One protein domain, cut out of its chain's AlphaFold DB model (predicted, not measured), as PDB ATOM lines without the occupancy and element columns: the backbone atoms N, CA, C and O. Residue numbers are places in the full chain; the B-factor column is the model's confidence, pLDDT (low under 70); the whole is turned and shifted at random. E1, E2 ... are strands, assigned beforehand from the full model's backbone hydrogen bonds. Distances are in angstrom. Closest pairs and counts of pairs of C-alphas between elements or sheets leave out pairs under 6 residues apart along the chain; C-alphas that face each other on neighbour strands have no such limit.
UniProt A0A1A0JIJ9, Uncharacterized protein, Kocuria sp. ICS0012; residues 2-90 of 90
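What this domain is: This is residues 2 to 90 of the 90 residues of an uncharacterized protein of Kocuria sp. ICS0012 (UniProt A0A1A0JIJ9). With little regular structure, the model is one twisted sheet of four strands amid long unnamed stretches; at the end of the E3 and E4 hairpin, residues 59 to 64 stick out. The printed part has 89 residues, 23 of them in named elements, with no named helix: all strand. E1, E2, E3 and E4 form a meander, each strand the antiparallel neighbour of the one before. It is loose, radius of gyration of the C-alphas 15.2 A, spanning 43 by 34 by 24 A.

How they stand to each other: Start at edge strand E1, residues 15 to 18; N 17 is 2.7 A from O 43 of E2, residues 42 to 45. In E3, residues 51 to 59, O 53 is 2.7 A from N 44. In edge strand E4, residues 64 to 69, N 67 is 2.8 A from O 56. E1 and E4 are apart.

Where its parts are: Find C-alpha 15 at (153.899, 156.537, 139.163), where E1 begins. E3 runs 24.6 A; E4 runs 16.0 A to C-alpha 69 at (160.263, 142.272, 141.655).

The domain as a whole: The printed part has no cut. The E1 to E2 link is long, 23 residues. Residue 2 and residues 81 to 90 are under pLDDT 70.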
ATOM      1  N   ASN A   2     149.159 176.880 133.190       56.88
ATOM      2  CA  ASN A   2     150.088 176.492 134.255       56.88
ATOM      3  C   ASN A   2     149.605 175.139 134.789       56.88
ATOM      4  O   ASN A   2     148.681 175.094 135.601       56.88
ATOM      5  N   THR A   3     150.114 174.042 134.234       77.38
ATOM      6  CA  THR A   3     149.817 172.697 134.733       77.38
ATOM      7  C   THR A   3     150.478 172.551 136.096       77.38
ATOM      8  O   THR A   3     151.682 172.743 136.241       77.38
ATOM      9  N   ARG A   4     149.670 172.293 137.125       86.00
ATOM     10  CA  ARG A   4     150.175 172.008 138.465       86.00
ATOM     11  C   ARG A   4     150.878 170.654 138.420       86.00
ATOM     12  O   ARG A   4     150.231 169.681 138.047       86.00
ATOM     13  N   LEU A   5     152.151 170.622 138.810       90.69
ATOM     14  CA  LEU A   5     152.909 169.381 138.942       90.69
ATOM     15  C   LEU A   5     152.239 168.466 139.974       90.69
ATOM     16  O   LEU A   5     151.770 168.918 141.029       90.69
ATOM     17  N   THR A   6     152.150 167.194 139.623       92.00
ATOM     18  CA  THR A   6     151.792 166.093 140.505       92.00
ATOM     19  C   THR A   6     153.037 165.622 141.267       92.00
ATOM     20  O   THR A   6     154.154 165.918 140.851       92.00
ATOM     21  N   PRO A   7     152.877 164.851 142.356       94.38
ATOM     22  CA  PRO A   7     154.014 164.239 143.049       94.38
ATOM     23  C   PRO A   7     154.823 163.242 142.203       94.38
ATOM     24  O   PRO A   7     155.868 162.798 142.660       94.38
ATOM     25  N   TYR A   8     154.317 162.829 141.036       94.00
ATOM     26  CA  TYR A   8     155.038 161.958 140.105       94.00
ATOM     27  C   TYR A   8     156.009 162.765 139.238       94.00
ATOM     28  O   TYR A   8     157.130 162.336 139.000       94.00
ATOM     29  N   ASP A   9     155.608 163.980 138.844       90.44
ATOM     30  CA  ASP A   9     156.400 164.841 137.957       90.44
ATOM     31  C   ASP A   9     157.705 165.340 138.606       90.44
ATOM     32  O   ASP A   9     158.628 165.745 137.903       90.44
ATOM     33  N   ASP A  10     157.772 165.373 139.941       89.75
ATOM     34  CA  ASP A  10     158.946 165.817 140.705       89.75
ATOM     35  C   ASP A  10     159.667 164.681 141.452       89.75
ATOM     36  O   ASP A  10     160.582 164.949 142.233       89.75
ATOM     37  N   GLY A  11     159.257 163.426 141.232       89.31
ATOM     38  CA  GLY A  11     159.859 162.248 141.860       89.31
ATOM     39  C   GLY A  11     159.535 162.079 143.350       89.31
ATOM     40  O   GLY A  11     160.063 161.177 144.000       89.31
ATOM     41  N   THR A  12     158.642 162.896 143.931       93.06
ATOM     42  CA  THR A  12     158.189 162.703 145.324       93.06
ATOM     43  C   THR A  12     157.458 161.365 145.504       93.06
ATOM     44  O   THR A  12     157.397 160.824 146.613       93.06
ATOM     45  N   ARG A  13     156.861 160.826 144.434       94.62
ATOM     46  CA  ARG A  13     156.224 159.505 144.378       94.62
ATOM     47  C   ARG A  13     156.524 158.829 143.043       94.62
ATOM     48  O   ARG A  13     156.555 159.498 142.022       94.62
ATOM     49  N   LEU A  14     156.620 157.503 143.058       95.56
ATOM     50  CA  LEU A  14     156.657 156.694 141.838       95.56
ATOM     51  C   LEU A  14     155.256 156.579 141.222       95.56
ATOM     52  O   LEU A  14     154.269 156.426 141.955       95.56
ATOM     53  N   GLU A  15     155.164 156.633 139.896       96.06
ATOM     54  CA  GLU A  15     153.899 156.537 139.163       96.06
ATOM     55  C   GLU A  15     153.449 155.072 139.022       96.06
ATOM     56  O   GLU A  15     154.207 154.248 138.514       96.06
ATOM     57  N   PRO A  16     152.225 154.707 139.458       96.00
ATOM     58  CA  PRO A  16     151.749 153.330 139.387       96.00
ATOM     59  C   PRO A  16     151.117 152.976 138.029       96.00
ATOM     60  O   PRO A  16     150.148 153.595 137.583       96.00
ATOM     61  N   HIS A  17     151.546 151.853 137.465       95.50
ATOM     62  CA  HIS A  17     151.054 151.256 136.230       95.50
ATOM     63  C   HIS A  17     150.500 149.849 136.473       95.50
ATOM     64  O   HIS A  17     151.213 148.847 136.459       95.50
ATOM     65  N   VAL A  18     149.181 149.758 136.675       96.38
ATOM     66  CA  VAL A  18     148.479 148.466 136.755       96.38
ATOM     67  C   VAL A  18     148.590 147.744 135.413       96.38
ATOM     68  O   VAL A  18     148.213 148.309 134.383       96.38
ATOM     69  N   TRP A  19     149.050 146.491 135.431       97.25
ATOM     70  CA  TRP A  19     149.282 145.718 134.210       97.25
ATOM     71  C   TRP A  19     148.002 145.498 133.410       97.25
ATOM     72  O   TRP A  19     147.999 145.701 132.199       97.25
ATOM     73  N   VAL A  20     146.920 145.076 134.070       97.62
ATOM     74  CA  VAL A  20     145.700 144.612 133.400       97.62
ATOM     75  C   VAL A  20     144.676 145.732 133.221       97.62
ATOM     76  O   VAL A  20     144.222 146.349 134.185       97.62
ATOM     77  N   ARG A  21     144.235 145.928 131.974       95.31
ATOM     78  CA  ARG A  21     143.076 146.748 131.597       95.31
ATOM     79  C   ARG A  21     142.199 145.974 130.608       95.31
ATOM     80  O   ARG A  21     142.458 145.967 129.405       95.31
ATOM     81  N   GLY A  22     141.139 145.341 131.112       93.81
ATOM     82  CA  GLY A  22     140.302 144.445 130.305       93.81
ATOM     83  C   GLY A  22     141.075 143.186 129.910       93.81
ATOM     84  O   GLY A  22     141.709 142.586 130.766       93.81
ATOM     85  N   ASP A  23     141.063 142.828 128.624       95.88
ATOM     86  CA  ASP A  23     141.761 141.642 128.089       95.88
ATOM     87  C   ASP A  23     143.230 141.910 127.691       95.88
ATOM     88  O   ASP A  23     143.892 141.050 127.096       95.88
ATOM     89  N   VAL A  24     143.748 143.107 127.992       97.31
ATOM     90  CA  VAL A  24     145.126 143.520 127.690       97.31
ATOM     91  C   VAL A  24     145.919 143.695 128.982       97.31
ATOM     92  O   VAL A  24     145.488 144.411 129.889       97.31
ATOM     93  N   ALA A  25     147.085 143.058 129.038       97.25
ATOM     94  CA  ALA A  25     148.110 143.279 130.048       97.25
ATOM     95  C   ALA A  25     149.308 144.000 129.420       97.25
ATOM     96  O   ALA A  25     149.695 143.669 128.300       97.25
ATOM     97  N   THR A  26     149.913 144.943 130.139       96.12
ATOM     98  CA  THR A  26     151.027 145.761 129.630       96.12
ATOM     99  C   THR A  26     152.230 145.753 130.593       96.12
ATOM    100  O   THR A  26     152.600 146.809 131.103       96.12
ATOM    101  N   PRO A  27     152.839 144.586 130.885       93.50
ATOM    102  CA  PRO A  27     154.033 144.513 131.731       93.50
ATOM    103  C   PRO A  27     155.202 145.281 131.108       93.50
ATOM    104  O   PRO A  27     155.518 145.067 129.933       93.50
ATOM    105  N   GLY A  28     155.838 146.175 131.869       88.00
ATOM    106  CA  GLY A  28     156.955 146.992 131.383       88.00
ATOM    107  C   GLY A  28     156.628 147.787 130.112       88.00
ATOM    108  O   GLY A  28     157.491 147.971 129.255       88.00
ATOM    109  N   GLY A  29     155.362 148.171 129.919       86.25
ATOM    110  CA  GLY A  29     154.930 148.940 128.748       86.25
ATOM    111  C   GLY A  29     154.622 148.117 127.487       86.25
ATOM    112  O   GLY A  29     154.230 148.697 126.473       86.25
ATOM    113  N   LEU A  30     154.751 146.784 127.514       90.00
ATOM    114  CA  LEU A  30     154.566 145.934 126.330       90.00
ATOM    115  C   LEU A  30     153.194 145.238 126.326       90.00
ATOM    116  O   LEU A  30     152.986 144.307 127.105       90.00
ATOM    117  N   PRO A  31     152.248 145.636 125.450       95.50
ATOM    118  CA  PRO A  31     150.899 145.086 125.466       95.50
ATOM    119  C   PRO A  31     150.865 143.644 124.952       95.50
ATOM    120  O   PRO A  31     151.391 143.324 123.883       95.50
ATOM    121  N   ARG A  32     150.162 142.780 125.682       96.88
ATOM    122  CA  ARG A  32     149.835 141.405 125.296       96.88
ATOM    123  C   ARG A  32     148.479 140.985 125.861       96.88
ATOM    124  O   ARG A  32     147.845 141.721 126.612       96.88
ATOM    125  N   ARG A  33     148.022 139.788 125.487       97.38
ATOM    126  CA  ARG A  33     146.828 139.192 126.094       97.38
ATOM    127  C   ARG A  33     147.079 138.942 127.581       97.38
ATOM    128  O   ARG A  33     148.176 138.520 127.950       97.38
ATOM    129  N   THR A  34     146.058 139.179 128.397       97.19
ATOM    130  CA  THR A  34     146.091 138.855 129.824       97.19
ATOM    131  C   THR A  34     146.261 137.364 130.066       97.19
ATOM    132  O   THR A  34     145.580 136.536 129.453       97.19
ATOM    133  N   GLU A  35     147.091 137.058 131.043       96.75
ATOM    134  CA  GLU A  35     147.302 135.759 131.657       96.75
ATOM    135  C   GLU A  35     146.937 135.855 133.145       96.75
ATOM    136  O   GLU A  35     146.853 136.943 133.714       96.75
ATOM    137  N   GLU A  36     146.692 134.716 133.792       94.44
ATOM    138  CA  GLU A  36     146.271 134.679 135.203       94.44
ATOM    139  C   GLU A  36     147.266 135.401 136.126       94.44
ATOM    140  O   GLU A  36     146.860 136.136 137.023       94.44
ATOM    141  N   GLY A  37     148.565 135.267 135.846       93.88
ATOM    142  CA  GLY A  37     149.632 135.888 136.628       93.88
ATOM    143  C   GLY A  37     149.732 137.412 136.512       93.88
ATOM    144  O   GLY A  37     150.520 137.999 137.247       93.88
ATOM    145  N   ASP A  38     148.969 138.057 135.625       96.31
ATOM    146  CA  ASP A  38     149.031 139.513 135.425       96.31
ATOM    147  C   ASP A  38     148.183 140.294 136.421       96.31
ATOM    148  O   ASP A  38     148.433 141.472 136.691       96.31
ATOM    149  N   TYR A  39     147.133 139.660 136.932       96.06
ATOM    150  CA  TYR A  39     146.154 140.334 137.766       96.06
ATOM    151  C   TYR A  39     146.771 140.748 139.101       96.06
ATOM    152  O   TYR A  39     147.421 139.965 139.787       96.06
ATOM    153  N   GLY A  40     146.540 142.005 139.483       95.75
ATOM    154  CA  GLY A  40     147.049 142.568 140.735       95.75
ATOM    155  C   GLY A  40     148.504 143.045 140.684       95.75
ATOM    156  O   GLY A  40     148.972 143.583 141.684       95.75
ATOM    157  N   ARG A  41     149.194 142.904 139.543       97.81
ATOM    158  CA  ARG A  41     150.543 143.444 139.336       97.81
ATOM    159  C   ARG A  41     150.527 144.921 138.961       97.81
ATOM    160  O   ARG A  41     149.685 145.373 138.177       97.81
ATOM    161  N   VAL A  42     151.477 145.655 139.531       97.75
ATOM    162  CA  VAL A  42     151.672 147.091 139.323       97.75
ATOM    163  C   VAL A  42     153.158 147.367 139.141       97.75
ATOM    164  O   VAL A  42     153.945 147.042 140.028       97.75
ATOM    165  N   ASP A  43     153.519 147.975 138.016       97.00
ATOM    166  CA  ASP A  43     154.834 148.583 137.818       97.00
ATOM    167  C   ASP A  43     154.837 149.991 138.416       97.00
ATOM    168  O   ASP A  43     153.820 150.680 138.397       97.00
ATOM    169  N   PHE A  44     155.959 150.408 138.979       96.56
ATOM    170  CA  PHE A  44     156.169 151.742 139.515       96.56
ATOM    171  C   PHE A  44     157.304 152.398 138.752       96.56
ATOM    172  O   PHE A  44     158.428 151.882 138.750       96.56
ATOM    173  N   ASP A  45     156.992 153.533 138.137       94.88
ATOM    174  CA  ASP A  45     157.924 154.275 137.303       94.88
ATOM    175  C   ASP A  45     158.461 155.508 138.034       94.88
ATOM    176  O   ASP A  45     157.767 156.116 138.856       94.88
ATOM    177  N   ASP A  46     159.710 155.859 137.749       93.88
ATOM    178  CA  ASP A  46     160.317 157.119 138.180       93.88
ATOM    179  C   ASP A  46     159.870 158.306 137.305       93.88
ATOM    180  O   ASP A  46     159.117 158.157 136.341       93.88
ATOM    181  N   GLU A  47     160.343 159.509 137.628       93.50
ATOM    182  CA  GLU A  47     160.028 160.736 136.889       93.50
ATOM    183  C   GLU A  47     160.556 160.740 135.440       93.50
ATOM    184  O   GLU A  47     160.108 161.536 134.613       93.50
ATOM    185  N   GLU A  48     161.496 159.846 135.110       92.50
ATOM    186  CA  GLU A  48     161.999 159.632 133.750       92.50
ATOM    187  C   GLU A  48     161.151 158.606 132.968       92.50
ATOM    188  O   GLU A  48     161.422 158.349 131.790       92.50
ATOM    189  N   GLY A  49     160.115 158.032 133.591       90.88
ATOM    190  CA  GLY A  49     159.228 157.027 133.006       90.88
ATOM    191  C   GLY A  49     159.840 155.627 132.943       90.88
ATOM    192  O   GLY A  49     159.448 154.823 132.092       90.88
ATOM    193  N   ARG A  50     160.836 155.325 133.782       92.50
ATOM    194  CA  ARG A  50     161.467 154.000 133.854       92.50
ATOM    195  C   ARG A  50     160.850 153.189 134.981       92.50
ATOM    196  O   ARG A  50     160.826 153.651 136.116       92.50
ATOM    197  N   THR A  51     160.469 151.946 134.701       94.56
ATOM    198  CA  THR A  51     160.044 151.006 135.745       94.56
ATOM    199  C   THR A  51     161.207 150.637 136.660       94.56
ATOM    200  O   THR A  51     162.191 150.040 136.215       94.56
ATOM    201  N   VAL A  52     161.069 150.959 137.946       95.38
ATOM    202  CA  VAL A  52     162.078 150.729 138.999       95.38
ATOM    203  C   VAL A  52     161.652 149.677 140.030       95.38
ATOM    204  O   VAL A  52     162.461 149.243 140.852       95.38
ATOM    205  N   LEU A  53     160.378 149.275 140.015       95.69
ATOM    206  CA  LEU A  53     159.806 148.301 140.943       95.69
ATOM    207  C   LEU A  53     158.502 147.712 140.386       95.69
ATOM    208  O   LEU A  53     157.646 148.450 139.915       95.69
ATOM    209  N   THR A  54     158.293 146.403 140.536       97.25
ATOM    210  CA  THR A  54     157.000 145.736 140.309       97.25
ATOM    211  C   THR A  54     156.491 145.130 141.621       97.25
ATOM    212  O   THR A  54     157.232 144.416 142.303       97.25
ATOM    213  N   LEU A  55     155.222 145.368 141.971       97.31
ATOM    214  CA  LEU A  55     154.573 144.829 143.174       97.31
ATOM    215  C   LEU A  55     153.310 144.026 142.852       97.31
ATOM    216  O   LEU A  55     152.539 144.384 141.964       97.31
ATOM    217  N   TYR A  56     153.063 142.982 143.643       97.56
ATOM    218  CA  TYR A  56     151.760 142.322 143.787       97.56
ATOM    219  C   TYR A  56     151.687 141.579 145.122       97.56
ATOM    220  O   TYR A  56     152.705 141.305 145.757       97.56
ATOM    221  N   VAL A  57     150.471 141.259 145.560       96.06
ATOM    222  CA  VAL A  57     150.233 140.509 146.797       96.06
ATOM    223  C   VAL A  57     149.571 139.183 146.464       96.06
ATOM    224  O   VAL A  57     148.547 139.152 145.785       96.06
ATOM    225  N   GLU A  58     150.122 138.099 146.997       94.88
ATOM    226  CA  GLU A  58     149.548 136.764 146.896       94.88
ATOM    227  C   GLU A  58     148.970 136.326 148.246       94.88
ATOM    228  O   GLU A  58     149.555 136.567 149.308       94.88
ATOM    229  N   ARG A  59     147.802 135.674 148.219       93.31
ATOM    230  CA  ARG A  59     147.236 135.017 149.401       93.31
ATOM    231  C   ARG A  59     147.831 133.620 149.537       93.31
ATOM    232  O   ARG A  59     147.717 132.814 148.620       93.31
ATOM    233  N   THR A  60     148.346 133.304 150.717       92.56
ATOM    234  CA  THR A  60     148.929 131.997 151.036       92.56
ATOM    235  C   THR A  60     148.138 131.293 152.140       92.56
ATOM    236  O   THR A  60     147.183 131.839 152.701       92.56
ATOM    237  N   THR A  61     148.529 130.062 152.478       94.19
ATOM    238  CA  THR A  61     147.965 129.323 153.622       94.19
ATOM    239  C   THR A  61     148.277 129.973 154.971       94.19
ATOM    240  O   THR A  61     147.556 129.737 155.935       94.19
ATOM    241  N   GLU A  62     149.331 130.785 155.040       90.75
ATOM    242  CA  GLU A  62     149.845 131.399 156.273       90.75
ATOM    243  C   GLU A  62     149.509 132.898 156.375       90.75
ATOM    244  O   GLU A  62     149.762 133.521 157.405       90.75
ATOM    245  N   GLY A  63     148.912 133.487 155.334       91.94
ATOM    246  CA  GLY A  63     148.538 134.898 155.305       91.94
ATOM    247  C   GLY A  63     148.673 135.507 153.914       91.94
ATOM    248  O   GLY A  63     148.015 135.071 152.970       91.94
ATOM    249  N   TYR A  64     149.503 136.546 153.808       93.12
ATOM    250  CA  TYR A  64     149.746 137.287 152.572       93.12
ATOM    251  C   TYR A  64     151.245 137.473 152.351       93.12
ATOM    252  O   TYR A  64     151.965 137.808 153.292       93.12
ATOM    253  N   THR A  65     151.684 137.325 151.104       93.62
ATOM    254  CA  THR A  65     153.054 137.611 150.670       93.62
ATOM    255  C   THR A  65     153.036 138.834 149.764       93.62
ATOM    256  O   THR A  65     152.333 138.840 148.757       93.62
ATOM    257  N   LEU A  66     153.810 139.869 150.105       94.25
ATOM    258  CA  LEU A  66     154.127 140.952 149.173       94.25
ATOM    259  C   LEU A  66     155.307 140.509 148.309       94.25
ATOM    260  O   LEU A  66     156.397 140.262 148.825       94.25
ATOM    261  N   HIS A  67     155.088 140.428 147.005       95.50
ATOM    262  CA  HIS A  67     156.139 140.192 146.033       95.50
ATOM    263  C   HIS A  67     156.720 141.528 145.579       95.50
ATOM    264  O   HIS A  67     155.985 142.451 145.227       95.50
ATOM    265  N   VAL A  68     158.049 141.602 145.608       95.88
ATOM    266  CA  VAL A  68     158.856 142.749 145.193       95.88
ATOM    267  C   VAL A  68     159.778 142.252 144.084       95.88
ATOM    268  O   VAL A  68     160.684 141.458 144.336       95.88
ATOM    269  N   GLU A  69     159.520 142.679 142.853       95.12
ATOM    270  CA  GLU A  69     160.263 142.272 141.655       95.12
ATOM    271  C   GLU A  69     160.883 143.502 140.971       95.12
ATOM    272  O   GLU A  69     160.433 144.625 141.179       95.12
ATOM    273  N   ASN A  70     161.935 143.301 140.169       91.94
ATOM    274  CA  ASN A  70     162.613 144.354 139.388       91.94
ATOM    275  C   ASN A  70     163.108 145.577 140.187       91.94
ATOM    276  O   ASN A  70     163.306 146.638 139.612       91.94
ATOM    277  N   LEU A  71     163.331 145.422 141.495       94.25
ATOM    278  CA  LEU A  71     163.771 146.497 142.379       94.25
ATOM    279  C   LEU A  71     165.180 146.994 142.002       94.25
ATOM    280  O   LEU A  71     166.147 146.232 142.108       94.25
ATOM    281  N   SER A  72     165.297 148.262 141.602       90.06
ATOM    282  CA  SER A  72     166.581 148.895 141.253       90.06
ATOM    283  C   SER A  72     167.381 149.385 142.464       90.06
ATOM    284  O   SER A  72     168.610 149.342 142.440       90.06
ATOM    285  N   ASP A  73     166.692 149.809 143.526       88.62
ATOM    286  CA  ASP A  73     167.263 150.519 144.677       88.62
ATOM    287  C   ASP A  73     166.811 149.912 146.016       88.62
ATOM    288  O   ASP A  73     165.848 149.152 146.059       88.62
ATOM    289  N   PRO A  74     167.469 150.201 147.152       90.81
ATOM    290  CA  PRO A  74     167.038 149.675 148.445       90.81
ATOM    291  C   PRO A  74     165.580 150.025 148.778       90.81
ATOM    292  O   PRO A  74     165.178 151.186 148.732       90.81
ATOM    293  N   LEU A  75     164.803 149.021 149.191       89.25
ATOM    294  CA  LEU A  75     163.415 149.190 149.618       89.25
ATOM    295  C   LEU A  75     163.321 149.204 151.148       89.25
ATOM    296  O   LEU A  75     163.911 148.366 151.822       89.25
ATOM    297  N   ARG A  76     162.524 150.118 151.703       89.69
ATOM    298  CA  ARG A  76     162.059 150.062 153.095       89.69
ATOM    299  C   ARG A  76     160.551 149.871 153.086       89.69
ATOM    300  O   ARG A  76     159.838 150.650 152.463       89.69
ATOM    301  N   ILE A  77     160.077 148.850 153.793       88.94
ATOM    302  CA  ILE A  77     158.648 148.584 153.950       88.94
ATOM    303  C   ILE A  77     158.229 149.091 155.325       88.94
ATOM    304  O   ILE A  77     158.707 148.599 156.345       88.94
ATOM    305  N   GLU A  78     157.333 150.073 155.345       86.69
ATOM    306  CA  GLU A  78     156.662 150.518 156.563       86.69
ATOM    307  C   GLU A  78     155.269 149.902 156.598       86.69
ATOM    308  O   GLU A  78     154.459 150.104 155.695       86.69
ATOM    309  N   VAL A  79     155.008 149.107 157.631       84.62
ATOM    310  CA  VAL A  79     153.708 148.475 157.836       84.62
ATOM    311  C   VAL A  79     153.024 149.204 158.981       84.62
ATOM    312  O   VAL A  79     153.541 149.196 160.096       84.62
ATOM    313  N   ASP A  80     151.868 149.811 158.706       82.25
ATOM    314  CA  ASP A  80     151.012 150.433 159.723       82.25
ATOM    315  C   ASP A  80     150.318 149.339 160.552       82.25
ATOM    316  O   ASP A  80     149.186 148.922 160.303       82.25
ATOM    317  N   ARG A  81     151.084 148.764 161.474       68.56
ATOM    318  CA  ARG A  81     150.636 147.905 162.570       68.56
ATOM    319  C   ARG A  81     151.198 148.528 163.844       68.56
ATOM    320  O   ARG A  81     152.266 149.132 163.798       68.56
ATOM    321  N   ASP A  82     150.544 148.309 164.982       57.06
ATOM    322  CA  ASP A  82     151.061 148.744 166.292       57.06
ATOM    323  C   ASP A  82     152.494 148.220 166.590       57.06
ATOM    324  O   ASP A  82     153.168 148.735 167.479       57.06
ATOM    325  N   GLU A  83     153.001 147.251 165.812       52.47
ATOM    326  CA  GLU A  83     154.402 146.821 165.790       52.47
ATOM    327  C   GLU A  83     154.992 146.916 164.368       52.47
ATOM    328  O   GLU A  83     154.655 146.135 163.471       52.47
ATOM    329  N   ALA A  84     155.900 147.874 164.155       53.22
ATOM    330  CA  ALA A  84     156.651 148.004 162.909       53.22
ATOM    331  C   ALA A  84     157.578 146.791 162.720       53.22
ATOM    332  O   ALA A  84     158.406 146.492 163.580       53.22
ATOM    333  N   THR A  85     157.471 146.101 161.583       59.06
ATOM    334  CA  THR A  85     158.411 145.037 161.202       59.06
ATOM    335  C   THR A  85     159.283 145.529 160.052       59.06
ATOM    336  O   THR A  85     158.781 145.786 158.961       59.06
ATOM    337  N   GLU A  86     160.588 145.651 160.289       52.25
ATOM    338  CA  GLU A  86     161.575 145.869 159.232       52.25
ATOM    339  C   GLU A  86     161.804 144.544 158.494       52.25
ATOM    340  O   GLU A  86     162.283 143.573 159.080       52.25
ATOM    341  N   VAL A  87     161.463 144.487 157.206       61.00
ATOM    342  CA  VAL A  87     161.848 143.364 156.344       61.00
ATOM    343  C   VAL A  87     162.507 143.905 155.090       61.00
ATOM    344  O   VAL A  87     161.814 144.287 154.157       61.00
ATOM    345  N   VAL A  88     163.839 143.853 155.051       54.22
ATOM    346  CA  VAL A  88     164.585 143.461 153.848       54.22
ATOM    347  C   VAL A  88     165.821 142.675 154.272       54.22
ATOM    348  O   VAL A  88     166.646 143.165 155.040       54.22
ATOM    349  N   ARG A  89     165.991 141.473 153.711       44.44
ATOM    350  CA  ARG A  89     167.320 140.908 153.452       44.44
ATOM    351  C   ARG A  89     167.331 140.153 152.134       44.44
ATOM    352  O   ARG A  89     166.493 139.280 151.911       44.44
ATOM    353  N   LYS A  90     168.370 140.410 151.347       46.19
ATOM    354  CA  LYS A  90     169.182 139.323 150.818       46.19
ATOM    355  C   LYS A  90     170.585 139.468 151.387       46.19
ATOM    356  O   LYS A  90     171.032 140.629 151.498       46.19
TER     357      LYS A  90